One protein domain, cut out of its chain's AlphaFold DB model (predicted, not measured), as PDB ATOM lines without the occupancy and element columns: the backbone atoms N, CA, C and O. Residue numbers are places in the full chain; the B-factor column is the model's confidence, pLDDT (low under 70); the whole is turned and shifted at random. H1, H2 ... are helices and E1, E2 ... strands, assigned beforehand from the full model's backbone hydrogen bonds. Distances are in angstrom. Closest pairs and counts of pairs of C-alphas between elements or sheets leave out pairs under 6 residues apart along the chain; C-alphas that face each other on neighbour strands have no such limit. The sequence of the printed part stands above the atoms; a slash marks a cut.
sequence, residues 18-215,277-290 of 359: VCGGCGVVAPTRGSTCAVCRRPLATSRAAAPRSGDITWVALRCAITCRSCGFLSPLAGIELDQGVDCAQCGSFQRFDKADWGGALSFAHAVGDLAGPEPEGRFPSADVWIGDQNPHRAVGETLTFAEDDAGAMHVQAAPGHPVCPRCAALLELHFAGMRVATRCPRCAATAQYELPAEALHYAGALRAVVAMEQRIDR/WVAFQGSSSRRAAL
ATOM      1  N   VAL A  18      13.441  31.049 -29.155       97.44
ATOM      2  CA  VAL A  18      14.417  32.012 -29.668       97.44
ATOM      3  C   VAL A  18      14.994  32.860 -28.544       97.44
ATOM      4  O   VAL A  18      14.403  33.004 -27.476       97.44
ATOM      5  N   CYS A  19      16.157  33.460 -28.768       98.12
ATOM      6  CA  CYS A  19      16.674  34.492 -27.884       98.12
ATOM      7  C   CYS A  19      15.878  35.784 -28.100       98.12
ATOM      8  O   CYS A  19      16.023  36.441 -29.124       98.12
ATOM      9  N   GLY A  20      15.118  36.235 -27.109       97.19
ATOM     10  CA  GLY A  20      14.379  37.502 -27.113       97.19
ATOM     11  C   GLY A  20      15.248  38.765 -27.187       97.19
ATOM     12  O   GLY A  20      14.722  39.869 -27.128       97.19
ATOM     13  N   GLY A  21      16.578  38.633 -27.277       97.38
ATOM     14  CA  GLY A  21      17.493  39.733 -27.584       97.38
ATOM     15  C   GLY A  21      17.762  39.925 -29.077       97.38
ATOM     16  O   GLY A  21      17.867  41.062 -29.525       97.38
ATOM     17  N   CYS A  22      17.890  38.838 -29.840       97.75
ATOM     18  CA  CYS A  22      18.313  38.889 -31.246       97.75
ATOM     19  C   CYS A  22      17.477  38.028 -32.198       97.75
ATOM     20  O   CYS A  22      17.683  38.116 -33.398       97.75
ATOM     21  N   GLY A  23      16.549  37.216 -31.692       97.62
ATOM     22  CA  GLY A  23      15.587  36.449 -32.479       97.62
ATOM     23  C   GLY A  23      16.054  35.081 -32.968       97.62
ATOM     24  O   GLY A  23      15.218  34.296 -33.404       97.62
ATOM     25  N   VAL A  24      17.351  34.760 -32.916       97.81
ATOM     26  CA  VAL A  24      17.851  33.440 -33.356       97.81
ATOM     27  C   VAL A  24      17.429  32.340 -32.390       97.81
ATOM     28  O   VAL A  24      17.213  32.619 -31.207       97.81
ATOM     29  N   VAL A  25      17.345  31.097 -32.865       97.56
ATOM     30  CA  VAL A  25      17.038  29.938 -32.021       97.56
ATOM     31  C   VAL A  25      17.926  29.896 -30.778       97.56
ATOM     32  O   VAL A  25      19.132  30.132 -30.826       97.56
ATOM     33  N   ALA A  26      17.310  29.636 -29.632       97.44
ATOM     34  CA  ALA A  26      17.987  29.461 -28.362       97.44
ATOM     35  C   ALA A  26      18.166  27.954 -28.125       97.44
ATOM     36  O   ALA A  26      17.177  27.294 -27.797       97.44
ATOM     37  N   PRO A  27      19.385  27.390 -28.238       96.62
ATOM     38  CA  PRO A  27      19.575  25.943 -28.144       96.62
ATOM     39  C   PRO A  27      19.100  25.411 -26.796       96.62
ATOM     40  O   PRO A  27      19.446  26.018 -25.785       96.62
ATOM     41  N   THR A  28      18.331  24.324 -26.731       95.31
ATOM     42  CA  THR A  28      17.748  23.796 -25.478       95.31
ATOM     43  C   THR A  28      18.791  23.590 -24.378       95.31
ATOM     44  O   THR A  28      18.559  23.973 -23.233       95.31
ATOM     45  N   ARG A  29      19.976  23.075 -24.727       95.62
ATOM     46  CA  ARG A  29      21.087  22.832 -23.790       95.62
ATOM     47  C   ARG A  29      22.058  24.017 -23.654       95.62
ATOM     48  O   ARG A  29      23.056  23.917 -22.948       95.62
ATOM     49  N   GLY A  30      21.791  25.135 -24.330       95.44
ATOM     50  CA  GLY A  30      22.623  26.338 -24.297       95.44
ATOM     51  C   GLY A  30      22.327  27.248 -23.099       95.44
ATOM     52  O   GLY A  30      21.169  27.487 -22.749       95.44
ATOM     53  N   SER A  31      23.378  27.827 -22.510       97.06
ATOM     54  CA  SER A  31      23.279  28.799 -21.408       97.06
ATOM     55  C   SER A  31      23.342  30.262 -21.864       97.06
ATOM     56  O   SER A  31      22.751  31.125 -21.215       97.06
ATOM     57  N   THR A  32      23.987  30.546 -23.000       97.94
ATOM     58  CA  THR A  32      24.226  31.904 -23.518       97.94
ATOM     59  C   THR A  32      23.965  31.963 -25.021       97.94
ATOM     60  O   THR A  32      24.295  31.035 -25.754       97.94
ATOM     61  N   CYS A  33      23.377  33.062 -25.501       97.56
ATOM     62  CA  CYS A  33      23.131  33.265 -26.926       97.56
ATOM     63  C   CYS A  33      24.446  33.473 -27.699       97.56
ATOM     64  O   CYS A  33      25.234  34.354 -27.351       97.56
ATOM     65  N   ALA A  34      24.652  32.728 -28.789       95.56
ATOM     66  CA  ALA A  34      25.849  32.844 -29.630       95.56
ATOM     67  C   ALA A  34      25.964  34.189 -30.377       95.56
ATOM     68  O   ALA A  34      27.059  34.568 -30.784       95.56
ATOM     69  N   VAL A  35      24.853  34.918 -30.542       95.44
ATOM     70  CA  VAL A  35      24.812  36.210 -31.245       95.44
ATOM     71  C   VAL A  35      24.981  37.364 -30.267       95.44
ATOM     72  O   VAL A  35      26.014  38.018 -30.250       95.44
ATOM     73  N   CYS A  36      23.981  37.613 -29.417       96.19
ATOM     74  CA  CYS A  36      23.963  38.804 -28.565       96.19
ATOM     75  C   CYS A  36      24.544  38.575 -27.163       96.19
ATOM     76  O   CYS A  36      24.400  39.444 -26.305       96.19
ATOM     77  N   ARG A  37      25.115  37.390 -26.896       96.94
ATOM     78  CA  ARG A  37      25.773  37.014 -25.629       96.94
ATOM     79  C   ARG A  37      24.908  37.129 -24.364       96.94
ATOM     80  O   ARG A  37      25.425  37.049 -23.255       96.94
ATOM     81  N   ARG A  38      23.585  37.274 -24.499       97.31
ATOM     82  CA  ARG A  38      22.662  37.315 -23.354       97.31
ATOM     83  C   ARG A  38      22.468  35.913 -22.756       97.31
ATOM     84  O   ARG A  38      22.411  34.951 -23.527       97.31
ATOM     85  N   PRO A  39      22.296  35.785 -21.427       97.88
ATOM     86  CA  PRO A  39      21.944  34.515 -20.793       97.88
ATOM     87  C   PRO A  39      20.599  33.992 -21.308       97.88
ATOM     88  O   PRO A  39      19.604  34.717 -21.305       97.88
ATOM     89  N   LEU A  40      20.537  32.736 -21.747       97.38
ATOM     90  CA  LEU A  40      19.318  32.128 -22.294       97.38
ATOM     91  C   LEU A  40      18.306  31.753 -21.209       97.38
ATOM     92  O   LEU A  40      17.115  31.719 -21.496       97.38
ATOM     93  N   ALA A  41      18.745  31.550 -19.964       95.12
ATOM     94  CA  ALA A  41      17.851  31.243 -18.843       95.12
ATOM     95  C   ALA A  41      16.745  32.299 -18.646       95.12
ATOM     96  O   ALA A  41      15.627  31.954 -18.283       95.12
ATOM     97  N   THR A  42      17.035  33.574 -18.930       95.44
ATOM     98  CA  THR A  42      16.098  34.698 -18.752       95.44
ATOM     99  C   THR A  42      15.687  35.371 -20.057       95.44
ATOM    100  O   THR A  42      14.844  36.265 -20.045       95.44
ATOM    101  N   SER A  43      16.285  34.983 -21.188       95.50
ATOM    102  CA  SER A  43      16.041  35.639 -22.478       95.50
ATOM    103  C   SER A  43      15.334  34.769 -23.507       95.50
ATOM    104  O   SER A  43      15.113  35.249 -24.612       95.50
ATOM    105  N   ARG A  44      14.956  33.524 -23.198       96.62
ATOM    106  CA  ARG A  44      14.141  32.712 -24.114       96.62
ATOM    107  C   ARG A  44      12.765  33.339 -24.327       96.62
ATOM    108  O   ARG A  44      12.122  33.795 -23.386       96.62
ATOM    109  N   ALA A  45      12.323  33.338 -25.574       96.12
ATOM    110  CA  ALA A  45      10.985  33.720 -25.986       96.12
ATOM    111  C   ALA A  45      10.470  32.699 -27.004       96.12
ATOM    112  O   ALA A  45      11.250  32.151 -27.781       96.12
ATOM    113  N   ALA A  46       9.163  32.461 -27.029       95.12
ATOM    114  CA  ALA A  46       8.548  31.653 -28.073       95.12
ATOM    115  C   ALA A  46       8.313  32.519 -29.319       95.12
ATOM    116  O   ALA A  46       7.623  33.538 -29.242       95.12
ATOM    117  N   ALA A  47       8.879  32.123 -30.459       94.19
ATOM    118  CA  ALA A  47       8.562  32.755 -31.734       94.19
ATOM    119  C   ALA A  47       7.110  32.437 -32.151       94.19
ATOM    120  O   ALA A  47       6.664  31.298 -31.967       94.19
ATOM    121  N   PRO A  48       6.361  33.395 -32.733       92.12
ATOM    122  CA  PRO A  48       5.045  33.122 -33.297       92.12
ATOM    123  C   PRO A  48       5.117  32.043 -34.380       92.12
ATOM    124  O   PRO A  48       6.028  32.037 -35.208       92.12
ATOM    125  N   ARG A  49       4.125  31.149 -34.425       86.25
ATOM    126  CA  ARG A  49       3.970  30.239 -35.566       86.25
ATOM    127  C   ARG A  49       3.489  31.036 -36.777       86.25
ATOM    128  O   ARG A  49       2.494  31.746 -36.691       86.25
ATOM    129  N   SER A  50       4.166  30.883 -37.909       87.94
ATOM    130  CA  SER A  50       3.807  31.539 -39.175       87.94
ATOM    131  C   SER A  50       3.310  30.531 -40.216       87.94
ATOM    132  O   SER A  50       3.733  30.576 -41.362       87.94
ATOM    133  N   GLY A  51       2.452  29.587 -39.814       90.06
ATOM    134  CA  GLY A  51       1.948  28.541 -40.713       90.06
ATOM    135  C   GLY A  51       3.082  27.724 -41.343       90.06
ATOM    136  O   GLY A  51       3.937  27.186 -40.633       90.06
ATOM    137  N   ASP A  52       3.102  27.678 -42.672       93.88
ATOM    138  CA  ASP A  52       4.115  27.022 -43.503       93.88
ATOM    139  C   ASP A  52       5.364  27.887 -43.768       93.88
ATOM    140  O   ASP A  52       6.284  27.436 -44.449       93.88
ATOM    141  N   ILE A  53       5.429  29.104 -43.214       95.69
ATOM    142  CA  ILE A  53       6.578  30.002 -43.348       95.69
ATOM    143  C   ILE A  53       7.594  29.778 -42.234       95.69
ATOM    144  O   ILE A  53       7.277  29.855 -41.039       95.69
ATOM    145  N   THR A  54       8.850  29.611 -42.629       95.94
ATOM    146  CA  THR A  54       9.996  29.482 -41.734       95.94
ATOM    147  C   THR A  54      10.956  30.642 -41.900       95.94
ATOM    148  O   THR A  54      11.463  30.887 -42.991       95.94
ATOM    149  N   TRP A  55      11.231  31.328 -40.792       97.81
ATOM    150  CA  TRP A  55      12.235  32.379 -40.723       97.81
ATOM    151  C   TRP A  55      13.598  31.806 -40.363       97.81
ATOM    152  O   TRP A  55      13.737  31.040 -39.406       97.81
ATOM    153  N   VAL A  56      14.601  32.226 -41.124       98.38
ATOM    154  CA  VAL A  56      15.990  31.811 -40.968       98.38
ATOM    155  C   VAL A  56      16.850  33.060 -40.855       98.38
ATOM    156  O   VAL A  56      16.803  33.945 -41.709       98.38
ATOM    157  N   ALA A  57      17.609  33.143 -39.770       98.44
ATOM    158  CA  ALA A  57      18.698  34.085 -39.618       98.44
ATOM    159  C   ALA A  57      19.871  33.623 -40.482       98.44
ATOM    160  O   ALA A  57      20.332  32.490 -40.336       98.44
ATOM    161  N   LEU A  58      20.363  34.512 -41.338       98.19
ATOM    162  CA  LEU A  58      21.534  34.301 -42.169       98.19
ATOM    163  C   LEU A  58      22.664  35.239 -41.772       98.19
ATOM    164  O   LEU A  58      22.447  36.421 -41.505       98.19
ATOM    165  N   ARG A  59      23.877  34.694 -41.794       97.69
ATOM    166  CA  ARG A  59      25.138  35.431 -41.827       97.69
ATOM    167  C   ARG A  59      25.886  34.962 -43.050       97.69
ATOM    168  O   ARG A  59      26.158  33.775 -43.173       97.69
ATOM    169  N   CYS A  60      26.198  35.881 -43.944       96.75
ATOM    170  CA  CYS A  60      26.970  35.568 -45.134       96.75
ATOM    171  C   CYS A  60      28.209  36.454 -45.146       96.75
ATOM    172  O   CYS A  60      28.133  37.633 -44.787       96.75
ATOM    173  N   ALA A  61      29.342  35.896 -45.545       95.75
ATOM    174  CA  ALA A  61      30.561  36.654 -45.754       95.75
ATOM    175  C   ALA A  61      31.345  36.085 -46.932       95.75
ATOM    176  O   ALA A  61      31.270  34.893 -47.216       95.75
ATOM    177  N   ILE A  62      32.122  36.933 -47.596       95.00
ATOM    178  CA  ILE A  62      33.062  36.502 -48.633       95.00
ATOM    179  C   ILE A  62      34.493  36.802 -48.203       95.00
ATOM    180  O   ILE A  62      34.768  37.846 -47.608       95.00
ATOM    181  N   THR A  63      35.429  35.918 -48.525       94.38
ATOM    182  CA  THR A  63      36.850  36.164 -48.252       94.38
ATOM    183  C   THR A  63      37.388  37.216 -49.218       94.38
ATOM    184  O   THR A  63      37.384  37.041 -50.438       94.38
ATOM    185  N   CYS A  64      37.873  38.336 -48.687       94.25
ATOM    186  CA  CYS A  64      38.433  39.405 -49.498       94.25
ATOM    187  C   CYS A  64      39.748  38.968 -50.154       94.25
ATOM    188  O   CYS A  64      40.737  38.731 -49.465       94.25
ATOM    189  N   ARG A  65      39.824  39.001 -51.490       94.62
ATOM    190  CA  ARG A  65      41.046  38.632 -52.232       94.62
ATOM    191  C   ARG A  65      42.247  39.542 -51.969       94.62
ATOM    192  O   ARG A  65      43.376  39.110 -52.156       94.62
ATOM    193  N   SER A  66      42.024  40.792 -51.556       93.88
ATOM    194  CA  SER A  66      43.117  41.741 -51.298       93.88
ATOM    195  C   SER A  66      43.734  41.618 -49.903       93.88
ATOM    196  O   SER A  66      44.952  41.649 -49.789       93.88
ATOM    197  N   CYS A  67      42.927  41.502 -48.841       93.62
ATOM    198  CA  CYS A  67      43.426  41.475 -47.460       93.62
ATOM    199  C   CYS A  67      43.198  40.149 -46.718       93.62
ATOM    200  O   CYS A  67      43.639  40.026 -45.582       93.62
ATOM    201  N   GLY A  68      42.493  39.180 -47.309       93.62
ATOM    202  CA  GLY A  68      42.211  37.869 -46.710       93.62
ATOM    203  C   GLY A  68      41.110  37.846 -45.642       93.62
ATOM    204  O   GLY A  68      40.700  36.768 -45.229       93.62
ATOM    205  N   PHE A  69      40.597  38.998 -45.202       92.62
ATOM    206  CA  PHE A  69      39.532  39.057 -44.194       92.62
ATOM    207  C   PHE A  69      38.152  38.737 -44.779       92.62
ATOM    208  O   PHE A  69      37.865  39.057 -45.935       92.62
ATOM    209  N   LEU A  70      37.273  38.168 -43.952       92.50
ATOM    210  CA  LEU A  70      35.861  37.988 -44.279       92.50
ATOM    211  C   LEU A  70      35.161  39.351 -44.361       92.50
ATOM    212  O   LEU A  70      35.207  40.147 -43.426       92.50
ATOM    213  N   SER A  71      34.508  39.616 -45.488       93.00
ATOM    214  CA  SER A  71      33.662  40.787 -45.691       93.00
ATOM    215  C   SER A  71      32.198  40.382 -45.536       93.00
ATOM    216  O   SER A  71      31.710  39.611 -46.366       93.00
ATOM    217  N   PRO A  72      31.491  40.869 -44.505       94.06
ATOM    218  CA  PRO A  72      30.109  40.491 -44.256       94.06
ATOM    219  C   PRO A  72      29.159  41.075 -45.307       94.06
ATOM    220  O   PRO A  72      29.356  42.190 -45.790       94.06
ATOM    221  N   LEU A  73      28.103  40.328 -45.622       93.75
ATOM    222  CA  LEU A  73      26.988  40.772 -46.454       93.75
ATOM    223  C   LEU A  73      25.829  41.229 -45.558       93.75
ATOM    224  O   LEU A  73      25.487  40.563 -44.581       93.75
ATOM    225  N   ALA A  74      25.207  42.362 -45.894       91.94
ATOM    226  CA  ALA A  74      24.128  42.981 -45.111       91.94
ATOM    227  C   ALA A  74      22.710  42.652 -45.633       91.94
ATOM    228  O   ALA A  74      21.731  43.300 -45.245       91.94
ATOM    229  N   GLY A  75      22.602  41.660 -46.519       94.94
ATOM    230  CA  GLY A  75      21.374  41.225 -47.178       94.94
ATOM    231  C   GLY A  75      21.668  40.359 -48.404       94.94
ATOM    232  O   GLY A  75      22.809  39.944 -48.617       94.94
ATOM    233  N   ILE A  76      20.641  40.111 -49.220       95.38
ATOM    234  CA  ILE A  76      20.801  39.425 -50.512       95.38
ATOM    235  C   ILE A  76      21.345  40.427 -51.532       95.38
ATOM    236  O   ILE A  76      20.602  41.261 -52.047       95.38
ATOM    237  N   GLU A  77      22.648  40.363 -51.788       89.62
ATOM    238  CA  GLU A  77      23.318  41.220 -52.763       89.62
ATOM    239  C   GLU A  77      23.209  40.616 -54.162       89.62
ATOM    240  O   GLU A  77      23.577  39.464 -54.375       89.62
ATOM    241  N   LEU A  78      22.707  41.393 -55.113       87.00
ATOM    242  CA  LEU A  78      22.563  40.974 -56.508       87.00
ATOM    243  C   LEU A  78      23.234  41.967 -57.456       87.00
ATOM    244  O   LEU A  78      23.070  41.863 -58.669       87.00
ATOM    245  N   ASP A  79      24.016  42.911 -56.940       83.38
ATOM    246  CA  ASP A  79      24.922  43.714 -57.745       83.38
ATOM    247  C   ASP A  79      26.124  42.872 -58.230       83.38
ATOM    248  O   ASP A  79      26.312  41.708 -57.876       83.38
ATOM    249  N   GLN A  80      26.973  43.455 -59.083       78.12
ATOM    250  CA  GLN A  80      28.144  42.772 -59.657       78.12
ATOM    251  C   GLN A  80      29.302  42.555 -58.660       78.12
ATOM    252  O   GLN A  80      30.349  42.026 -59.045       78.12
ATOM    253  N   GLY A  81      29.167  42.995 -57.407       87.00
ATOM    254  CA  GLY A  81      30.196  42.844 -56.385       87.00
ATOM    255  C   GLY A  81      29.910  43.614 -55.099       87.00
ATOM    256  O   GLY A  81      28.912  44.319 -54.988       87.00
ATOM    257  N   VAL A  82      30.818  43.476 -54.134       89.19
ATOM    258  CA  VAL A  82      30.753  44.105 -52.809       89.19
ATOM    259  C   VAL A  82      32.087  44.726 -52.430       89.19
ATOM    260  O   VAL A  82      33.149  44.194 -52.752       89.19
ATOM    261  N   ASP A  83      32.051  45.838 -51.707       90.00
ATOM    262  CA  ASP A  83      33.256  46.424 -51.129       90.00
ATOM    263  C   ASP A  83      33.667  45.669 -49.867       90.00
ATOM    264  O   ASP A  83      32.852  45.428 -48.974       90.00
ATOM    265  N   CYS A  84      34.952  45.331 -49.760       90.56
ATOM    266  CA  CYS A  84      35.483  44.724 -48.550       90.56
ATOM    267  C   CYS A  84      35.304  45.668 -47.348       90.56
ATOM    268  O   CYS A  84      35.848  46.778 -47.335       90.56
ATOM    269  N   ALA A  85      34.628  45.199 -46.299       89.44
ATOM    270  CA  ALA A  85      34.425  45.971 -45.072       89.44
ATOM    271  C   ALA A  85      35.741  46.331 -44.352       89.44
ATOM    272  O   ALA A  85      35.774  47.305 -43.606       89.44
ATOM    273  N   GLN A  86      36.829  45.590 -44.609       89.31
ATOM    274  CA  GLN A  86      38.139  45.811 -43.990       89.31
ATOM    275  C   GLN A  86      39.045  46.744 -44.809       89.31
ATOM    276  O   GLN A  86      39.501  47.766 -44.306       89.31
ATOM    277  N   CYS A  87      39.331  46.409 -46.073       88.19
ATOM    278  CA  CYS A  87      40.289  47.164 -46.899       88.19
ATOM    279  C   CYS A  87      39.636  48.000 -48.004       88.19
ATOM    280  O   CYS A  87      40.269  48.906 -48.539       88.19
ATOM    281  N   GLY A  88      38.380  47.718 -48.356       87.94
ATOM    282  CA  GLY A  88      37.649  48.439 -49.398       87.94
ATOM    283  C   GLY A  88      37.920  48.118 -50.822       87.94
ATOM    284  O   GLY A  88      37.438  48.840 -51.689       87.94
ATOM    285  N   SER A  89      38.697  47.081 -51.068       89.12
ATOM    286  CA  SER A  89      38.749  46.537 -52.407       89.12
ATOM    287  C   SER A  89      37.344  46.102 -52.824       89.12
ATOM    288  O   SER A  89      36.652  45.402 -52.082       89.12
ATOM    289  N   PHE A  90      36.939  46.523 -54.016       90.50
ATOM    290  CA  PHE A  90      35.735  46.018 -54.654       90.50
ATOM    291  C   PHE A  90      35.968  44.562 -55.077       90.50
ATOM    292  O   PHE A  90      36.941  44.243 -55.766       90.50
ATOM    293  N   GLN A  91      35.082  43.668 -54.654       89.94
ATOM    294  CA  GLN A  91      35.154  42.234 -54.893       89.94
ATOM    295  C   GLN A  91      33.948  41.794 -55.717       89.94
ATOM    296  O   GLN A  91      32.818  41.812 -55.241       89.94
ATOM    297  N   ARG A  92      34.189  41.332 -56.944       90.31
ATOM    298  CA  ARG A  92      33.172  40.580 -57.693       90.31
ATOM    299  C   ARG A  92      32.981  39.206 -57.058       90.31
ATOM    300  O   ARG A  92      33.990  38.548 -56.793       90.31
ATOM    301  N   PHE A  93      31.737  38.779 -56.880       88.25
ATOM    302  CA  PHE A  93      31.386  37.415 -56.480       88.25
ATOM    303  C   PHE A  93      30.352  36.844 -57.458       88.25
ATOM    304  O   PHE A  93      29.706  37.604 -58.185       88.25
ATOM    305  N   ASP A  94      30.254  35.518 -57.530       92.12
ATOM    306  CA  ASP A  94      29.288  34.858 -58.401       92.12
ATOM    307  C   ASP A  94      27.914  34.857 -57.727       92.12
ATOM    308  O   ASP A  94      27.741  34.315 -56.637       92.12
ATOM    309  N   LYS A  95      26.914  35.460 -58.370       93.19
ATOM    310  CA  LYS A  95      25.550  35.470 -57.834       93.19
ATOM    311  C   LYS A  95      24.954  34.063 -57.754       93.19
ATOM    312  O   LYS A  95      24.047  33.851 -56.954       93.19
ATOM    313  N   ALA A  96      25.439  33.113 -58.559       94.69
ATOM    314  CA  ALA A  96      24.994  31.722 -58.512       94.69
ATOM    315  C   ALA A  96      25.253  31.064 -57.146       94.69
ATOM    316  O   ALA A  96      24.499  30.166 -56.763       94.69
ATOM    317  N   ASP A  97      26.224  31.570 -56.375       95.69
ATOM    318  CA  ASP A  97      26.506  31.122 -55.006       95.69
ATOM    319  C   ASP A  97      25.277  31.287 -54.087       95.69
ATOM    320  O   ASP A  97      25.078  30.497 -53.159       95.69
ATOM    321  N   TRP A  98      24.369  32.231 -54.385       96.94
ATOM    322  CA  TRP A  98      23.102  32.362 -53.657       96.94
ATOM    323  C   TRP A  98      22.201  31.134 -53.774       96.94
ATOM    324  O   TRP A  98      21.441  30.868 -52.845       96.94
ATOM    325  N   GLY A  99      22.281  30.368 -54.866       97.62
ATOM    326  CA  GLY A  99      21.531  29.117 -55.008       97.62
ATOM    327  C   GLY A  99      21.906  28.115 -53.917       97.62
ATOM    328  O   GLY A  99      21.032  27.590 -53.225       97.62
ATOM    329  N   GLY A 100      23.211  27.920 -53.704       97.75
ATOM    330  CA  GLY A 100      23.728  27.081 -52.622       97.75
ATOM    331  C   GLY A 100      23.381  27.647 -51.246       97.75
ATOM    332  O   GLY A 100      22.785  26.949 -50.427       97.75
ATOM    333  N   ALA A 101      23.660  28.936 -51.024       97.94
ATOM    334  CA  ALA A 101      23.450  29.596 -49.735       97.94
ATOM    335  C   ALA A 101      21.979  29.575 -49.281       97.94
ATOM    336  O   ALA A 101      21.682  29.254 -48.129       97.94
ATOM    337  N   LEU A 102      21.039  29.892 -50.179       98.38
ATOM    338  CA  LEU A 102      19.609  29.919 -49.864       98.38
ATOM    339  C   LEU A 102      19.021  28.511 -49.742       98.38
ATOM    340  O   LEU A 102      18.166  28.295 -48.883       98.38
ATOM    341  N   SER A 103      19.491  27.545 -50.540       98.31
ATOM    342  CA  SER A 103      19.100  26.137 -50.382       98.31
ATOM    343  C   SER A 103      19.558  25.582 -49.030       98.31
ATOM    344  O   SER A 103      18.776  24.925 -48.339       98.31
ATOM    345  N   PHE A 104      20.796  25.879 -48.621       98.69
ATOM    346  CA  PHE A 104      21.321  25.529 -47.301       98.69
ATOM    347  C   PHE A 104      20.506  26.185 -46.180       98.69
ATOM    348  O   PHE A 104      20.043  25.507 -45.263       98.69
ATOM    349  N   ALA A 105      20.238  27.488 -46.286       98.62
ATOM    350  CA  ALA A 105      19.421  28.214 -45.320       98.62
ATOM    351  C   ALA A 105      18.017  27.609 -45.168       98.62
ATOM    352  O   ALA A 105      17.535  27.443 -44.045       98.62
ATOM    353  N   HIS A 106      17.366  27.249 -46.280       98.56
ATOM    354  CA  HIS A 106      16.053  26.603 -46.265       98.56
ATOM    355  C   HIS A 106      16.114  25.238 -45.579       98.56
ATOM    356  O   HIS A 106      15.280  24.964 -44.716       98.56
ATOM    357  N   ALA A 107      17.124  24.419 -45.893       98.56
ATOM    358  CA  ALA A 107      17.344  23.129 -45.242       98.56
ATOM    359  C   ALA A 107      17.539  23.274 -43.729       98.56
ATOM    360  O   ALA A 107      16.928  22.532 -42.967       98.56
ATOM    361  N   VAL A 108      18.321  24.258 -43.277       98.56
ATOM    362  CA  VAL A 108      18.512  24.525 -41.845       98.56
ATOM    363  C   VAL A 108      17.218  25.002 -41.191       98.56
ATOM    364  O   VAL A 108      16.878  24.523 -40.117       98.56
ATOM    365  N   GLY A 109      16.461  25.903 -41.819       97.44
ATOM    366  CA  GLY A 109      15.171  26.341 -41.279       97.44
ATOM    367  C   GLY A 109      14.162  25.199 -41.124       97.44
ATOM    368  O   GLY A 109      13.425  25.152 -40.142       97.44
ATOM    369  N   ASP A 110      14.126  24.296 -42.099       97.50
ATOM    370  CA  ASP A 110      13.232  23.141 -42.140       97.50
ATOM    371  C   ASP A 110      13.653  22.034 -41.160       97.50
ATOM    372  O   ASP A 110      12.828  21.524 -40.404       97.50
ATOM    373  N   LEU A 111      14.929  21.657 -41.166       97.69
ATOM    374  CA  LEU A 111      15.428  20.460 -40.492       97.69
ATOM    375  C   LEU A 111      16.027  20.738 -39.103       97.69
ATOM    376  O   LEU A 111      16.337  19.796 -38.380       97.69
ATOM    377  N   ALA A 112      16.217  21.989 -38.692       96.81
ATOM    378  CA  ALA A 112      16.666  22.287 -37.332       96.81
ATOM    379  C   ALA A 112      15.553  22.072 -36.287       96.81
ATOM    380  O   ALA A 112      14.363  22.111 -36.599       96.81
ATOM    381  N   GLY A 113      15.974  21.851 -35.039       84.12
ATOM    382  CA  GLY A 113      15.143  21.415 -33.920       84.12
ATOM    383  C   GLY A 113      14.050  22.396 -33.449       84.12
ATOM    384  O   GLY A 113      13.831  23.462 -34.030       84.12
ATOM    385  N   PRO A 114      13.350  22.062 -32.346       81.44
ATOM    386  CA  PRO A 114      13.816  21.152 -31.293       81.44
ATOM    387  C   PRO A 114      13.614  19.660 -31.578       81.44
ATOM    388  O   PRO A 114      14.302  18.850 -30.967       81.44
ATOM    389  N   GLU A 115      12.714  19.297 -32.491       90.44
ATOM    390  CA  GLU A 115      12.468  17.894 -32.830       90.44
ATOM    391  C   GLU A 115      13.567  17.345 -33.758       90.44
ATOM    392  O   GLU A 115      14.008  18.068 -34.659       90.44
ATOM    393  N   PRO A 116      13.994  16.075 -33.607       93.38
ATOM    394  CA  PRO A 116      15.043  15.486 -34.444       93.38
ATOM    395  C   PRO A 116      14.738  15.502 -35.944       93.38
ATOM    396  O   PRO A 116      15.659  15.528 -36.755       93.38
ATOM    397  N   GLU A 117      13.462  15.498 -36.327       94.75
ATOM    398  CA  GLU A 117      13.016  15.541 -37.725       94.75
ATOM    399  C   GLU A 117      12.826  16.962 -38.263       94.75
ATOM    400  O   GLU A 117      12.492  17.141 -39.434       94.75
ATOM    401  N   GLY A 118      13.031  17.977 -37.425       94.19
ATOM    402  CA  GLY A 118      12.802  19.375 -37.748       94.19
ATOM    403  C   GLY A 118      11.332  19.790 -37.686       94.19
ATOM    404  O   GLY A 118      10.527  19.249 -36.930       94.19
ATOM    405  N   ARG A 119      10.976  20.806 -38.470       92.06
ATOM    406  CA  ARG A 119       9.690  21.509 -38.392       92.06
ATOM    407  C   ARG A 119       8.529  20.796 -39.081       92.06
ATOM    408  O   ARG A 119       7.385  20.988 -38.666       92.06
ATOM    409  N   PHE A 120       8.798  20.038 -40.140       91.88
ATOM    410  CA  PHE A 120       7.772  19.417 -40.982       91.88
ATOM    411  C   PHE A 120       7.897  17.882 -40.963       91.88
ATOM    412  O   PHE A 120       8.220  17.302 -41.997       91.88
ATOM    413  N   PRO A 121       7.707  17.217 -39.805       92.56
ATOM    414  CA  PRO A 121       7.854  15.766 -39.707       92.56
ATOM    415  C   PRO A 121       6.841  15.040 -40.598       92.56
ATOM    416  O   PRO A 121       5.691  15.471 -40.732       92.56
ATOM    417  N   SER A 122       7.274  13.925 -41.184       90.81
ATOM    418  CA  SER A 122       6.406  13.012 -41.926       90.81
ATOM    419  C   SER A 122       5.812  11.976 -40.973       90.81
ATOM    420  O   SER A 122       6.477  11.524 -40.047       90.81
ATOM    421  N   ALA A 123       4.557  11.573 -41.192       91.75
ATOM    422  CA  ALA A 123       3.930  10.525 -40.383       91.75
ATOM    423  C   ALA A 123       4.497   9.124 -40.684       91.75
ATOM    424  O   ALA A 123       4.420   8.235 -39.837       91.75
ATOM    425  N   ASP A 124       5.060   8.936 -41.882       92.62
ATOM    426  CA  ASP A 124       5.413   7.616 -42.417       92.62
ATOM    427  C   ASP A 124       6.926   7.351 -42.452       92.62
ATOM    428  O   ASP A 124       7.352   6.202 -42.588       92.62
ATOM    429  N   VAL A 125       7.750   8.399 -42.364       93.12
ATOM    430  CA  VAL A 125       9.202   8.305 -42.559       93.12
ATOM    431  C   VAL A 125       9.931   9.034 -41.444       93.12
ATOM    432  O   VAL A 125       9.846  10.251 -41.355       93.12
ATOM    433  N   TRP A 126      10.702   8.279 -40.659       93.88
ATOM    434  CA  TRP A 126      11.608   8.827 -39.654       93.88
ATOM    435  C   TRP A 126      12.939   9.243 -40.287       93.88
ATOM    436  O   TRP A 126      13.697   8.387 -40.754       93.88
ATOM    437  N   ILE A 127      13.257  10.541 -40.260       95.88
ATOM    438  CA  ILE A 127      14.537  11.069 -40.780       95.88
ATOM    439  C   ILE A 127      15.507  11.550 -39.689       95.88
ATOM    440  O   ILE A 127      16.621  11.980 -39.999       95.88
ATOM    441  N   GLY A 128      15.118  11.484 -38.411       94.88
ATOM    442  CA  GLY A 128      15.852  12.115 -37.305       94.88
ATOM    443  C   GLY A 128      17.294  11.623 -37.123       94.88
ATOM    444  O   GLY A 128      18.179  12.388 -36.725       94.88
ATOM    445  N   ASP A 129      17.573  10.368 -37.475       94.81
ATOM    446  CA  ASP A 129      18.927   9.806 -37.393       94.81
ATOM    447  C   ASP A 129      19.861  10.279 -38.509       94.81
ATOM    448  O   ASP A 129      21.077  10.326 -38.322       94.81
ATOM    449  N   GLN A 130      19.291  10.653 -39.654       95.75
ATOM    450  CA  GLN A 130      20.022  11.069 -40.852       95.75
ATOM    451  C   GLN A 130      20.059  12.590 -41.014       95.75
ATOM    452  O   GLN A 130      20.809  13.108 -41.842       95.75
ATOM    453  N   ASN A 131      19.254  13.312 -40.235       97.12
ATOM    454  CA  ASN A 131      19.149  14.754 -40.302       97.12
ATOM    455  C   ASN A 131      20.468  15.438 -39.869       97.12
ATOM    456  O   ASN A 131      20.808  15.423 -38.679       97.12
ATOM    457  N   PRO A 132      21.186  16.115 -40.790       97.56
ATOM    458  CA  PRO A 132      22.460  16.764 -40.478       97.56
ATOM    459  C   PRO A 132      22.307  18.011 -39.593       97.56
ATOM    460  O   PRO A 132      23.286  18.470 -39.010       97.56
ATOM    461  N   HIS A 133      21.098  18.567 -39.474       98.12
ATOM    462  CA  HIS A 133      20.834  19.819 -38.764       98.12
ATOM    463  C   HIS A 133      20.136  19.625 -37.412       98.12
ATOM    464  O   HIS A 133      19.872  20.612 -36.731       98.12
ATOM    465  N   ARG A 134      19.912  18.379 -36.964       96.50
ATOM    466  CA  ARG A 134      19.229  18.069 -35.689       96.50
ATOM    467  C   ARG A 134      19.855  18.733 -34.454       96.50
ATOM    468  O   ARG A 134      19.165  19.038 -33.492       96.50
ATOM    469  N   ALA A 135      21.168  18.984 -34.490       96.69
ATOM    470  CA  ALA A 135      21.887  19.634 -33.395       96.69
ATOM    471  C   ALA A 135      21.581  21.142 -33.285       96.69
ATOM    472  O   ALA A 135      21.759  21.730 -32.214       96.69
ATOM    473  N   VAL A 136      21.123  21.782 -34.367       97.75
ATOM    474  CA  VAL A 136      20.745  23.201 -34.379       97.75
ATOM    475  C   VAL A 136      19.430  23.370 -33.626       97.75
ATOM    476  O   VAL A 136      18.431  22.742 -33.951       97.75
ATOM    477  N   GLY A 137      19.429  24.211 -32.596       95.25
ATOM    478  CA  GLY A 137      18.315  24.356 -31.659       95.25
ATOM    479  C   GLY A 137      18.354  23.383 -30.478       95.25
ATOM    480  O   GLY A 137      17.705  23.649 -29.469       95.25
ATOM    481  N   GLU A 138      19.175  22.331 -30.518       95.12
ATOM    482  CA  GLU A 138      19.425  21.471 -29.355       95.12
ATOM    483  C   GLU A 138      20.691  21.908 -28.604       95.12
ATOM    484  O   GLU A 138      20.631  22.303 -27.435       95.12
ATOM    485  N   THR A 139      21.835  21.871 -29.290       95.94
ATOM    486  CA  THR A 139      23.166  22.189 -28.747       95.94
ATOM    487  C   THR A 139      23.840  23.341 -29.487       95.94
ATOM    488  O   THR A 139      24.582  24.105 -28.871       95.94
ATOM    489  N   LEU A 140      23.547  23.517 -30.778       97.25
ATOM    490  CA  LEU A 140      24.128  24.544 -31.644       97.25
ATOM    491  C   LEU A 140      23.117  25.647 -31.962       97.25
ATOM    492  O   LEU A 140      21.918  25.398 -32.048       97.25
ATOM    493  N   THR A 141      23.596  26.881 -32.144       97.06
ATOM    494  CA  THR A 141      22.746  27.999 -32.607       97.06
ATOM    495  C   THR A 141      22.705  28.082 -34.129       97.06
ATOM    496  O   THR A 141      21.630  28.269 -34.678       97.06
ATOM    497  N   PHE A 142      23.855  27.939 -34.791       98.06
ATOM    498  CA  PHE A 142      23.989  28.003 -36.245       98.06
ATOM    499  C   PHE A 142      24.509  26.676 -36.790       98.06
ATOM    500  O   PHE A 142      25.300  26.004 -36.126       98.06
ATOM    501  N   ALA A 143      24.074  26.336 -37.999       98.25
ATOM    502  CA  ALA A 143      24.836  25.487 -38.902       98.25
ATOM    503  C   ALA A 143      25.663  26.379 -39.834       98.25
ATOM    504  O   ALA A 143      25.276  27.516 -40.112       98.25
ATOM    505  N   GLU A 144      26.775  25.846 -40.321       98.19
ATOM    506  CA  GLU A 144      27.716  26.536 -41.200       98.19
ATOM    507  C   GLU A 144      27.942  25.687 -42.455       98.19
ATOM    508  O   GLU A 144      27.933  24.458 -42.365       98.19
ATOM    509  N   ASP A 145      28.105  26.341 -43.602       98.06
ATOM    510  CA  ASP A 145      28.433  25.724 -44.889       98.06
ATOM    511  C   ASP A 145      29.112  26.756 -45.803       98.06
ATOM    512  O   ASP A 145      29.036  27.965 -45.558       98.06
ATOM    513  N   ASP A 146      29.750  26.284 -46.867       97.12
ATOM    514  CA  ASP A 146      30.339  27.133 -47.899       97.12
ATOM    515  C   ASP A 146      29.571  26.956 -49.217       97.12
ATOM    516  O   ASP A 146      29.453  25.861 -49.768       97.12
ATOM    517  N   ALA A 147      29.057  28.060 -49.755       95.69
ATOM    518  CA  ALA A 147      28.398  28.112 -51.051       95.69
ATOM    519  C   ALA A 147      29.309  28.848 -52.039       95.69
ATOM    520  O   ALA A 147      29.313  30.077 -52.103       95.69
ATOM    521  N   GLY A 148      30.131  28.092 -52.769       94.06
ATOM    522  CA  GLY A 148      31.133  28.670 -53.666       94.06
ATOM    523  C   GLY A 148      32.176  29.477 -52.890       94.06
ATOM    524  O   GLY A 148      32.918  28.914 -52.089       94.06
ATOM    525  N   ALA A 149      32.251  30.789 -53.128       92.56
ATOM    526  CA  ALA A 149      33.158  31.683 -52.395       92.56
ATOM    527  C   ALA A 149      32.530  32.297 -51.126       92.56
ATOM    528  O   ALA A 149      33.189  33.069 -50.418       92.56
ATOM    529  N   MET A 150      31.254  32.004 -50.864       95.25
ATOM    530  CA  MET A 150      30.487  32.560 -49.757       95.25
ATOM    531  C   MET A 150      30.489  31.612 -48.559       95.25
ATOM    532  O   MET A 150      29.999  30.492 -48.648       95.25
ATOM    533  N   HIS A 151      30.965  32.098 -47.416       97.06
ATOM    534  CA  HIS A 151      30.781  31.433 -46.132       97.06
ATOM    535  C   HIS A 151      29.400  31.783 -45.573       97.06
ATOM    536  O   HIS A 151      29.068  32.969 -45.434       97.06
ATOM    537  N   VAL A 152      28.598  30.771 -45.245       98.00
ATOM    538  CA  VAL A 152      27.195  30.927 -44.850       98.00
ATOM    539  C   VAL A 152      26.962  30.287 -43.490       98.00
ATOM    540  O   VAL A 152      27.272  29.124 -43.264       98.00
ATOM    541  N   GLN A 153      26.335  31.034 -42.583       98.50
ATOM    542  CA  GLN A 153      25.787  30.496 -41.342       98.50
ATOM    543  C   GLN A 153      24.279  30.706 -41.322       98.50
ATOM    544  O   GLN A 153      23.800  31.818 -41.567       98.50
ATOM    545  N   ALA A 154      23.533  29.658 -40.987       98.62
ATOM    546  CA  ALA A 154      22.079  29.677 -40.942       98.62
ATOM    547  C   ALA A 154      21.556  29.173 -39.592       98.62
ATOM    548  O   ALA A 154      22.124  28.266 -38.984       98.62
ATOM    549  N   ALA A 155      20.462  29.764 -39.122       98.38
ATOM    550  CA  ALA A 155      19.774  29.355 -37.903       98.38
ATOM    551  C   ALA A 155      18.272  29.642 -38.019       98.38
ATOM    552  O   ALA A 155      17.916  30.735 -38.460       98.38
ATOM    553  N   PRO A 156      17.366  28.746 -37.590       97.75
ATOM    554  CA  PRO A 156      15.961  29.115 -37.463       97.75
ATOM    555  C   PRO A 156      15.798  30.245 -36.435       97.75
ATOM    556  O   PRO A 156      16.625  30.433 -35.538       97.75
ATOM    557  N   GLY A 157      14.724  31.020 -36.543       97.06
ATOM    558  CA  GLY A 157      14.434  32.063 -35.566       97.06
ATOM    559  C   GLY A 157      13.244  32.924 -35.950       97.06
ATOM    560  O   GLY A 157      12.334  32.460 -36.629       97.06
ATOM    561  N   HIS A 158      13.246  34.179 -35.505       97.75
ATOM    562  CA  HIS A 158      12.237  35.168 -35.875       97.75
ATOM    563  C   HIS A 158      12.797  36.601 -35.827       97.75
ATOM    564  O   HIS A 158      13.476  36.943 -34.856       97.75
ATOM    565  N   PRO A 159      12.483  37.473 -36.805       97.94
ATOM    566  CA  PRO A 159      12.948  38.858 -36.811       97.94
ATOM    567  C   PRO A 159      12.581  39.641 -35.539       97.94
ATOM    568  O   PRO A 159      11.437  39.617 -35.077       97.94
ATOM    569  N   VAL A 160      13.538  40.403 -35.003       98.00
ATOM    570  CA  VAL A 160      13.338  41.285 -33.839       98.00
ATOM    571  C   VAL A 160      13.502  42.757 -34.196       98.00
ATOM    572  O   VAL A 160      14.240  43.135 -35.105       98.00
ATOM    573  N   CYS A 161      12.830  43.618 -33.438       97.56
ATOM    574  CA  CYS A 161      12.948  45.057 -33.567       97.56
ATOM    575  C   CYS A 161      14.361  45.513 -33.169       97.56
ATOM    576  O   CYS A 161      14.738  45.329 -32.008       97.56
ATOM    577  N   PRO A 162      15.101  46.219 -34.041       94.00
ATOM    578  CA  PRO A 162      16.461  46.662 -33.729       94.00
ATOM    579  C   PRO A 162      16.519  47.674 -32.572       94.00
ATOM    580  O   PRO A 162      17.561  47.839 -31.951       94.00
ATOM    581  N   ARG A 163      15.403  48.348 -32.249       95.31
ATOM    582  CA  ARG A 163      15.344  49.360 -31.176       95.31
ATOM    583  C   ARG A 163      15.120  48.776 -29.784       95.31
ATOM    584  O   ARG A 163      15.575  49.354 -28.807       95.31
ATOM    585  N   CYS A 164      14.346  47.697 -29.668       96.88
ATOM    586  CA  CYS A 164      13.876  47.208 -28.364       96.88
ATOM    587  C   CYS A 164      13.850  45.680 -28.227       96.88
ATOM    588  O   CYS A 164      13.350  45.178 -27.218       96.88
ATOM    589  N   ALA A 165      14.351  44.958 -29.233       97.19
ATOM    590  CA  ALA A 165      14.429  43.500 -29.318       97.19
ATOM    591  C   ALA A 165      13.089  42.733 -29.269       97.19
ATOM    592  O   ALA A 165      13.089  41.508 -29.256       97.19
ATOM    593  N   ALA A 166      11.938  43.415 -29.273       97.44
ATOM    594  CA  ALA A 166      10.643  42.740 -29.370       97.44
ATOM    595  C   ALA A 166      10.504  42.016 -30.720       97.44
ATOM    596  O   ALA A 166      10.905  42.563 -31.748       97.44
ATOM    597  N   LEU A 167       9.916  40.819 -30.716       97.44
ATOM    598  CA  LEU A 167       9.601  40.065 -31.933       97.44
ATOM    599  C   LEU A 167       8.678  40.896 -32.833       97.44
ATOM    600  O   LEU A 167       7.731  41.517 -32.347       97.44
ATOM    601  N   LEU A 168       8.991  40.956 -34.127       98.00
ATOM    602  CA  LEU A 168       8.244  41.768 -35.084       98.00
ATOM    603  C   LEU A 168       6.956  41.064 -35.527       98.00
ATOM    604  O   LEU A 168       6.955  39.864 -35.806       98.00
ATOM    605  N   GLU A 169       5.881  41.841 -35.645       97.50
ATOM    606  CA  GLU A 169       4.695  41.483 -36.424       97.50
ATOM    607  C   GLU A 169       5.034  41.641 -37.908       97.50
ATOM    608  O   GLU A 169       5.631  42.646 -38.307       97.50
ATOM    609  N   LEU A 170       4.664  40.658 -38.725       97.31
ATOM    610  CA  LEU A 170       5.048  40.570 -40.133       97.31
ATOM    611  C   LEU A 170       3.793  40.454 -40.993       97.31
ATOM    612  O   LEU A 170       2.945  39.603 -40.739       97.31
ATOM    613  N   HIS A 171       3.697  41.296 -42.016       97.31
ATOM    614  CA  HIS A 171       2.584  41.318 -42.960       97.31
ATOM    615  C   HIS A 171       3.133  41.180 -44.377       97.31
ATOM    616  O   HIS A 171       3.883  42.041 -44.845       97.31
ATOM    617  N   PHE A 172       2.777  40.089 -45.045       96.38
ATOM    618  CA  PHE A 172       3.215  39.790 -46.405       96.38
ATOM    619  C   PHE A 172       2.262  40.420 -47.425       96.38
ATOM    620  O   PHE A 172       1.044  40.339 -47.275       96.38
ATOM    621  N   ALA A 173       2.820  41.026 -48.470       95.56
ATOM    622  CA  ALA A 173       2.087  41.616 -49.585       95.56
ATOM    623  C   ALA A 173       2.862  41.375 -50.891       95.56
ATOM    624  O   ALA A 173       3.688  42.192 -51.306       95.56
ATOM    625  N   GLY A 174       2.625  40.225 -51.528       94.19
ATOM    626  CA  GLY A 174       3.382  39.800 -52.710       94.19
ATOM    627  C   GLY A 174       4.870  39.633 -52.389       94.19
ATOM    628  O   GLY A 174       5.221  38.877 -51.490       94.19
ATOM    629  N   MET A 175       5.730  40.375 -53.092       96.06
ATOM    630  CA  MET A 175       7.188  40.392 -52.880       96.06
ATOM    631  C   MET A 175       7.636  41.303 -51.731       96.06
ATOM    632  O   MET A 175       8.833  41.474 -51.504       96.06
ATOM    633  N   ARG A 176       6.696  41.928 -51.019       97.69
ATOM    634  CA  ARG A 176       6.990  42.860 -49.933       97.69
ATOM    635  C   ARG A 176       6.610  42.276 -48.586       97.69
ATOM    636  O   ARG A 176       5.605  41.578 -48.454       97.69
ATOM    637  N   VAL A 177       7.383  42.635 -47.568       98.19
ATOM    638  CA  VAL A 177       7.040  42.383 -46.169       98.19
ATOM    639  C   VAL A 177       7.068  43.693 -45.391       98.19
ATOM    640  O   VAL A 177       8.056  44.429 -45.396       98.19
ATOM    641  N   ALA A 178       5.962  43.996 -44.722       98.19
ATOM    642  CA  ALA A 178       5.883  45.076 -43.756       98.19
ATOM    643  C   ALA A 178       6.091  44.510 -42.350       98.19
ATOM    644  O   ALA A 178       5.490  43.507 -41.967       98.19
ATOM    645  N   THR A 179       6.934  45.174 -41.570       98.31
ATOM    646  CA  THR A 179       7.186  44.844 -40.167       98.31
ATOM    647  C   THR A 179       6.571  45.901 -39.263       98.31
ATOM    648  O   THR A 179       6.571  47.089 -39.597       98.31
ATOM    649  N   ARG A 180       6.082  45.479 -38.098       98.19
ATOM    650  CA  ARG A 180       5.619  46.367 -37.030       98.19
ATOM    651  C   ARG A 180       6.095  45.845 -35.683       98.19
ATOM    652  O   ARG A 180       5.946  44.672 -35.359       98.19
ATOM    653  N   CYS A 181       6.693  46.718 -34.885       98.25
ATOM    654  CA  CYS A 181       7.098  46.382 -33.530       98.25
ATOM    655  C   CYS A 181       5.921  46.578 -32.561       98.25
ATOM    656  O   CYS A 181       5.480  47.719 -32.398       98.25
ATOM    657  N   PRO A 182       5.469  45.536 -31.839       97.44
ATOM    658  CA  PRO A 182       4.351  45.661 -30.902       97.44
ATOM    659  C   PRO A 182       4.698  46.505 -29.663       97.44
ATOM    660  O   PRO A 182       3.807  46.997 -28.981       97.44
ATOM    661  N   ARG A 183       5.992  46.698 -29.364       97.62
ATOM    662  CA  ARG A 183       6.458  47.430 -28.173       97.62
ATOM    663  C   ARG A 183       6.683  48.922 -28.418       97.62
ATOM    664  O   ARG A 183       6.300  49.732 -27.588       97.62
ATOM    665  N   CYS A 184       7.348  49.292 -29.514       97.81
ATOM    666  CA  CYS A 184       7.713  50.689 -29.794       97.81
ATOM    667  C   CYS A 184       7.058  51.268 -31.053       97.81
ATOM    668  O   CYS A 184       7.446  52.350 -31.488       97.81
ATOM    669  N   ALA A 185       6.120  50.534 -31.661       97.75
ATOM    670  CA  ALA A 185       5.387  50.911 -32.870       97.75
ATOM    671  C   ALA A 185       6.253  51.207 -34.112       97.75
ATOM    672  O   ALA A 185       5.729  51.667 -35.121       97.75
ATOM    673  N   ALA A 186       7.561  50.927 -34.074       96.88
ATOM    674  CA  ALA A 186       8.434  51.089 -35.231       96.88
ATOM    675  C   ALA A 186       7.959  50.204 -36.391       96.88
ATOM    676  O   ALA A 186       7.707  49.013 -36.190       96.88
ATOM    677  N   THR A 187       7.880  50.782 -37.584       97.69
ATOM    678  CA  THR A 187       7.531  50.086 -38.822       97.69
ATOM    679  C   THR A 187       8.692  50.127 -39.812       97.69
ATOM    680  O   THR A 187       9.559  51.005 -39.742       97.69
ATOM    681  N   ALA A 188       8.733  49.140 -40.703       97.31
ATOM    682  CA  ALA A 188       9.630  49.122 -41.854       97.31
ATOM    683  C   ALA A 188       9.036  48.288 -42.993       97.31
ATOM    684  O   ALA A 188       8.282  47.350 -42.722       97.31
ATOM    685  N   GLN A 189       9.380  48.608 -44.241       98.12
ATOM    686  CA  GLN A 189       8.974  47.839 -45.419       98.12
ATOM    687  C   GLN A 189      10.201  47.321 -46.155       98.12
ATOM    688  O   GLN A 189      11.167  48.054 -46.363       98.12
ATOM    689  N   TYR A 190      10.137  46.064 -46.570       98.00
ATOM    690  CA  TYR A 190      11.210  45.387 -47.279       98.00
ATOM    691  C   TYR A 190      10.677  44.762 -48.558       98.00
ATOM    692  O   TYR A 190       9.515  44.351 -48.606       98.00
ATOM    693  N   GLU A 191      11.523  44.683 -49.575       97.69
ATOM    694  CA  GLU A 191      11.193  44.101 -50.872       97.69
ATOM    695  C   GLU A 191      12.185  42.995 -51.214       97.69
ATOM    696  O   GLU A 191      13.399  43.181 -51.158       97.69
ATOM    697  N   LEU A 192      11.654  41.822 -51.546       97.69
ATOM    698  CA  LEU A 192      12.438  40.703 -52.035       97.69
ATOM    699  C   LEU A 192      12.837  40.976 -53.495       97.69
ATOM    700  O   LEU A 192      11.948  41.147 -54.334       97.69
ATOM    701  N   PRO A 193      14.139  40.988 -53.835       96.19
ATOM    702  CA  PRO A 193      14.553  41.138 -55.223       96.19
ATOM    703  C   PRO A 193      14.014  39.989 -56.083       96.19
ATOM    704  O   PRO A 193      14.160  38.821 -55.724       96.19
ATOM    705  N   ALA A 194      13.417  40.298 -57.237       95.75
ATOM    706  CA  ALA A 194      12.797  39.286 -58.096       95.75
ATOM    707  C   ALA A 194      13.794  38.218 -58.589       95.75
ATOM    708  O   ALA A 194      13.453  37.039 -58.643       95.75
ATOM    709  N   GLU A 195      15.037  38.615 -58.881       96.00
ATOM    710  CA  GLU A 195      16.122  37.711 -59.294       96.00
ATOM    711  C   GLU A 195      16.478  36.691 -58.190       96.00
ATOM    712  O   GLU A 195      16.843  35.562 -58.503       96.00
ATOM    713  N   ALA A 196      16.244  36.996 -56.903       96.31
ATOM    714  CA  ALA A 196      16.478  36.044 -55.811       96.31
ATOM    715  C   ALA A 196      15.587  34.788 -55.900       96.31
ATOM    716  O   ALA A 196      15.980  33.709 -55.450       96.31
ATOM    717  N   LEU A 197      14.403  34.898 -56.517       96.25
ATOM    718  CA  LEU A 197      13.503  33.758 -56.717       96.25
ATOM    719  C   LEU A 197      14.065  32.720 -57.691       96.25
ATOM    720  O   LEU A 197      13.658  31.562 -57.632       96.25
ATOM    721  N   HIS A 198      14.986  33.113 -58.579       96.12
ATOM    722  CA  HIS A 198      15.644  32.173 -59.492       96.12
ATOM    723  C   HIS A 198      16.586  31.228 -58.738       96.12
ATOM    724  O   HIS A 198      16.759  30.084 -59.146       96.12
ATOM    725  N   TYR A 199      17.146  31.685 -57.616       96.25
ATOM    726  CA  TYR A 199      18.032  30.894 -56.762       96.25
ATOM    727  C   TYR A 199      17.267  30.055 -55.735       96.25
ATOM    728  O   TYR A 199      17.709  28.965 -55.382       96.25
ATOM    729  N   ALA A 200      16.112  30.537 -55.267       96.56
ATOM    730  CA  ALA A 200      15.274  29.812 -54.319       96.56
ATOM    731  C   ALA A 200      13.781  30.104 -54.533       96.56
ATOM    732  O   ALA A 200      13.233  31.066 -53.994       96.56
ATOM    733  N   GLY A 201      13.084  29.215 -55.247       96.69
ATOM    734  CA  GLY A 201      11.646  29.360 -55.525       96.69
ATOM    735  C   GLY A 201      10.744  29.325 -54.280       96.69
ATOM    736  O   GLY A 201       9.605  29.789 -54.330       96.69
ATOM    737  N   ALA A 202      11.241  28.813 -53.149       97.56
ATOM    738  CA  ALA A 202      10.541  28.807 -51.863       97.56
ATOM    739  C   ALA A 202      10.689  30.121 -51.073       97.56
ATOM    740  O   ALA A 202       9.994  30.311 -50.076       97.56
ATOM    741  N   LEU A 203      11.577  31.029 -51.489       98.31
ATOM    742  CA  LEU A 203      11.814  32.301 -50.809       98.31
ATOM    743  C   LEU A 203      10.576  33.208 -50.920       98.31
ATOM    744  O   LEU A 203       9.944  33.306 -51.974       98.31
ATOM    745  N   ARG A 204      10.197  33.849 -49.812       97.94
ATOM    746  CA  ARG A 204       9.001  34.709 -49.722       97.94
ATOM    747  C   ARG A 204       9.279  36.108 -49.223       97.94
ATOM    748  O   ARG A 204       8.583  37.036 -49.615       97.94
ATOM    749  N   ALA A 205      10.267  36.270 -48.355       98.06
ATOM    750  CA  ALA A 205      10.632  37.578 -47.845       98.06
ATOM    751  C   ALA A 205      12.083  37.611 -47.388       98.06
ATOM    752  O   ALA A 205      12.693  36.585 -47.089       98.06
ATOM    753  N   VAL A 206      12.592  38.831 -47.282       98.31
ATOM    754  CA  VAL A 206      13.885  39.156 -46.699       98.31
ATOM    755  C   VAL A 206      13.707  40.391 -45.823       98.31
ATOM    756  O   VAL A 206      13.072  41.363 -46.223       98.31
ATOM    757  N   VAL A 207      14.226  40.338 -44.600       98.12
ATOM    758  CA  VAL A 207      14.283  41.468 -43.667       98.12
ATOM    759  C   VAL A 207      15.758  41.744 -43.412       98.12
ATOM    760  O   VAL A 207      16.376  41.190 -42.500       98.12
ATOM    761  N   ALA A 208      16.318  42.597 -44.263       96.25
ATOM    762  CA  ALA A 208      17.685  43.090 -44.172       96.25
ATOM    763  C   ALA A 208      17.725  44.588 -44.476       96.25
ATOM    764  O   ALA A 208      16.809  45.138 -45.088       96.25
ATOM    765  N   MET A 209      18.786  45.265 -44.046       90.81
ATOM    766  CA  MET A 209      18.901  46.708 -44.254       90.81
ATOM    767  C   MET A 209      19.001  47.071 -45.742       90.81
ATOM    768  O   MET A 209      18.379  48.050 -46.155       90.81
ATOM    769  N   GLU A 210      19.699  46.275 -46.548       90.81
ATOM    770  CA  GLU A 210      19.848  46.538 -47.988       90.81
ATOM    771  C   GLU A 210      18.532  46.372 -48.769       90.81
ATOM    772  O   GLU A 210      18.315  47.049 -49.765       90.81
ATOM    773  N   GLN A 211      17.597  45.548 -48.283       95.31
ATOM    774  CA  GLN A 211      16.292  45.333 -48.928       95.31
ATOM    775  C   GLN A 211      15.174  46.241 -48.395       95.31
ATOM    776  O   GLN A 211      14.000  46.039 -48.708       95.31
ATOM    777  N   ARG A 212      15.500  47.233 -47.560       95.12
ATOM    778  CA  ARG A 212      14.515  48.144 -46.967       95.12
ATOM    779  C   ARG A 212      14.134  49.269 -47.942       95.12
ATOM    780  O   ARG A 212      15.006  50.029 -48.350       95.12
ATOM    781  N   ILE A 213      12.840  49.433 -48.231       95.44
ATOM    782  CA  ILE A 213      12.320  50.356 -49.264       95.44
ATOM    783  C   ILE A 213      11.614  51.608 -48.719       95.44
ATOM    784  O   ILE A 213      11.391  52.563 -49.455       95.44
ATOM    785  N   ASP A 214      11.274  51.654 -47.430       93.31
ATOM    786  CA  ASP A 214      10.581  52.791 -46.799       93.31
ATOM    787  C   ASP A 214      11.526  53.930 -46.371       93.31
ATOM    788  O   ASP A 214      11.206  54.710 -45.473       93.31
ATOM    789  N   ARG A 215      12.716  54.029 -46.975       90.25
ATOM    790  CA  ARG A 215      13.705  55.063 -46.652       90.25
ATOM    791  C   ARG A 215      14.506  55.497 -47.870       90.25
ATOM    792  O   ARG A 215      14.824  54.694 -48.740       90.25
ATOM    793  N   TRP A 277      17.453  38.369 -42.076       98.50
ATOM    794  CA  TRP A 277      16.429  37.331 -42.048       98.50
ATOM    795  C   TRP A 277      15.899  37.031 -43.434       98.50
ATOM    796  O   TRP A 277      15.638  37.950 -44.206       98.50
ATOM    797  N   VAL A 278      15.648  35.757 -43.705       98.62
ATOM    798  CA  VAL A 278      14.919  35.292 -44.888       98.62
ATOM    799  C   VAL A 278      13.765  34.389 -44.466       98.62
ATOM    800  O   VAL A 278      13.834  33.726 -43.430       98.62
ATOM    801  N   ALA A 279      12.693  34.389 -45.250       98.25
ATOM    802  CA  ALA A 279      11.518  33.556 -45.031       98.25
ATOM    803  C   ALA A 279      11.336  32.576 -46.185       98.25
ATOM    804  O   ALA A 279      11.226  33.004 -47.335       98.25
ATOM    805  N   PHE A 280      11.230  31.289 -45.873       98.12
ATOM    806  CA  PHE A 280      10.937  30.229 -46.838       98.12
ATOM    807  C   PHE A 280       9.549  29.642 -46.597       98.12
ATOM    808  O   PHE A 280       9.117  29.551 -45.449       98.12
ATOM    809  N   GLN A 281       8.871  29.231 -47.665       97.44
ATOM    810  CA  GLN A 281       7.597  28.517 -47.602       97.44
ATOM    811  C   GLN A 281       7.794  27.012 -47.802       97.44
ATOM    812  O   GLN A 281       8.421  26.595 -48.774       97.44
ATOM    813  N   GLY A 282       7.194  26.211 -46.919       95.94
ATOM    814  CA  GLY A 282       7.149  24.753 -47.027       95.94
ATOM    815  C   GLY A 282       8.464  24.045 -46.686       95.94
ATOM    816  O   GLY A 282       9.419  24.646 -46.181       95.94
ATOM    817  N   SER A 283       8.494  22.740 -46.958       96.69
ATOM    818  CA  SER A 283       9.657  21.875 -46.757       96.69
ATOM    819  C   SER A 283      10.779  22.170 -47.751       96.69
ATOM    820  O   SER A 283      10.544  22.557 -48.897       96.69
ATOM    821  N   SER A 284      12.011  21.938 -47.319       97.94
ATOM    822  CA  SER A 284      13.206  22.047 -48.147       97.94
ATOM    823  C   SER A 284      13.340  20.865 -49.110       97.94
ATOM    824  O   SER A 284      12.864  19.757 -48.852       97.94
ATOM    825  N   SER A 285      14.067  21.067 -50.211       97.25
ATOM    826  CA  SER A 285      14.470  19.973 -51.110       97.25
ATOM    827  C   SER A 285      15.335  18.927 -50.397       97.25
ATOM    828  O   SER A 285      15.296  17.746 -50.740       97.25
ATOM    829  N   ARG A 286      16.088  19.342 -49.366       97.62
ATOM    830  CA  ARG A 286      16.920  18.446 -48.559       97.62
ATOM    831  C   ARG A 286      16.084  17.445 -47.768       97.62
ATOM    832  O   ARG A 286      16.475  16.284 -47.710       97.62
ATOM    833  N   ARG A 287      14.935  17.856 -47.224       96.94
ATOM    834  CA  ARG A 287      13.976  16.930 -46.602       96.94
ATOM    835  C   ARG A 287      13.492  15.889 -47.602       96.94
ATOM    836  O   ARG A 287      13.598  14.703 -47.318       96.94
ATOM    837  N   ALA A 288      13.058  16.314 -48.788       96.19
ATOM    838  CA  ALA A 288      12.595  15.387 -49.821       96.19
ATOM    839  C   ALA A 288      13.666  14.341 -50.188       96.19
ATOM    840  O   ALA A 288      13.337  13.190 -50.446       96.19
ATOM    841  N   ALA A 289      14.951  14.715 -50.170       96.12
ATOM    842  CA  ALA A 289      16.053  13.777 -50.381       96.12
ATOM    843  C   ALA A 289      16.257  12.786 -49.217       96.12
ATOM    844  O   ALA A 289      16.681  11.662 -49.462       96.12
ATOM    845  N   LEU A 290      15.972  13.184 -47.972       95.88
ATOM    846  CA  LEU A 290      16.047  12.309 -46.792       95.88
ATOM    847  C   LEU A 290      14.840  11.368 -46.681       95.88
ATOM    848  O   LEU A 290      14.968  10.262 -46.167       95.88
TER     849      LEU A 290
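This is residues 18 to 215 and 277 to 290 of the 359 residues of an uncharacterized protein of Sorangium cellulosum (UniProt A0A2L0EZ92). What is the shape? Amid many loops, the strongly twisted antiparallel sheet E2 E3 E4 E5 E9 E10 curls round H2, and the meander E6 E7 E8, successive antiparallel neighbours, partly faces it, strands crossed. How large? The compact printed part has 212 residues, under half in four named helices and ten strands, mixed, radius of gyration 16.9 A, spans 48 by 42 by 36 A.

Which strands? E2, residues 53-63, begins at C-alpha (6.578, 30.002, -43.348); the others are E1 44-46, E3 70-73, E4 143-147, E5 150-156, E6 169-173, E7 176-180, E8 187-191, E9 203-207 and E10 277-281. Which helices? H2, 97-111, is 21.1 A long; H1 is 40-43, H3 196-199, and H4, 285-290, ends at C-alpha (16.047, 12.309, -46.792).

What is beside E2? E3 and E10 lie on one side, E5 on the other; N 57 and O 155 are 2.8 A apart. What touches H2? H3 and H4 touch it.

What is cut? Residues 216 to 276 are not printed, an 18.5 A gap. Is confidence low? No printed residue is under 70.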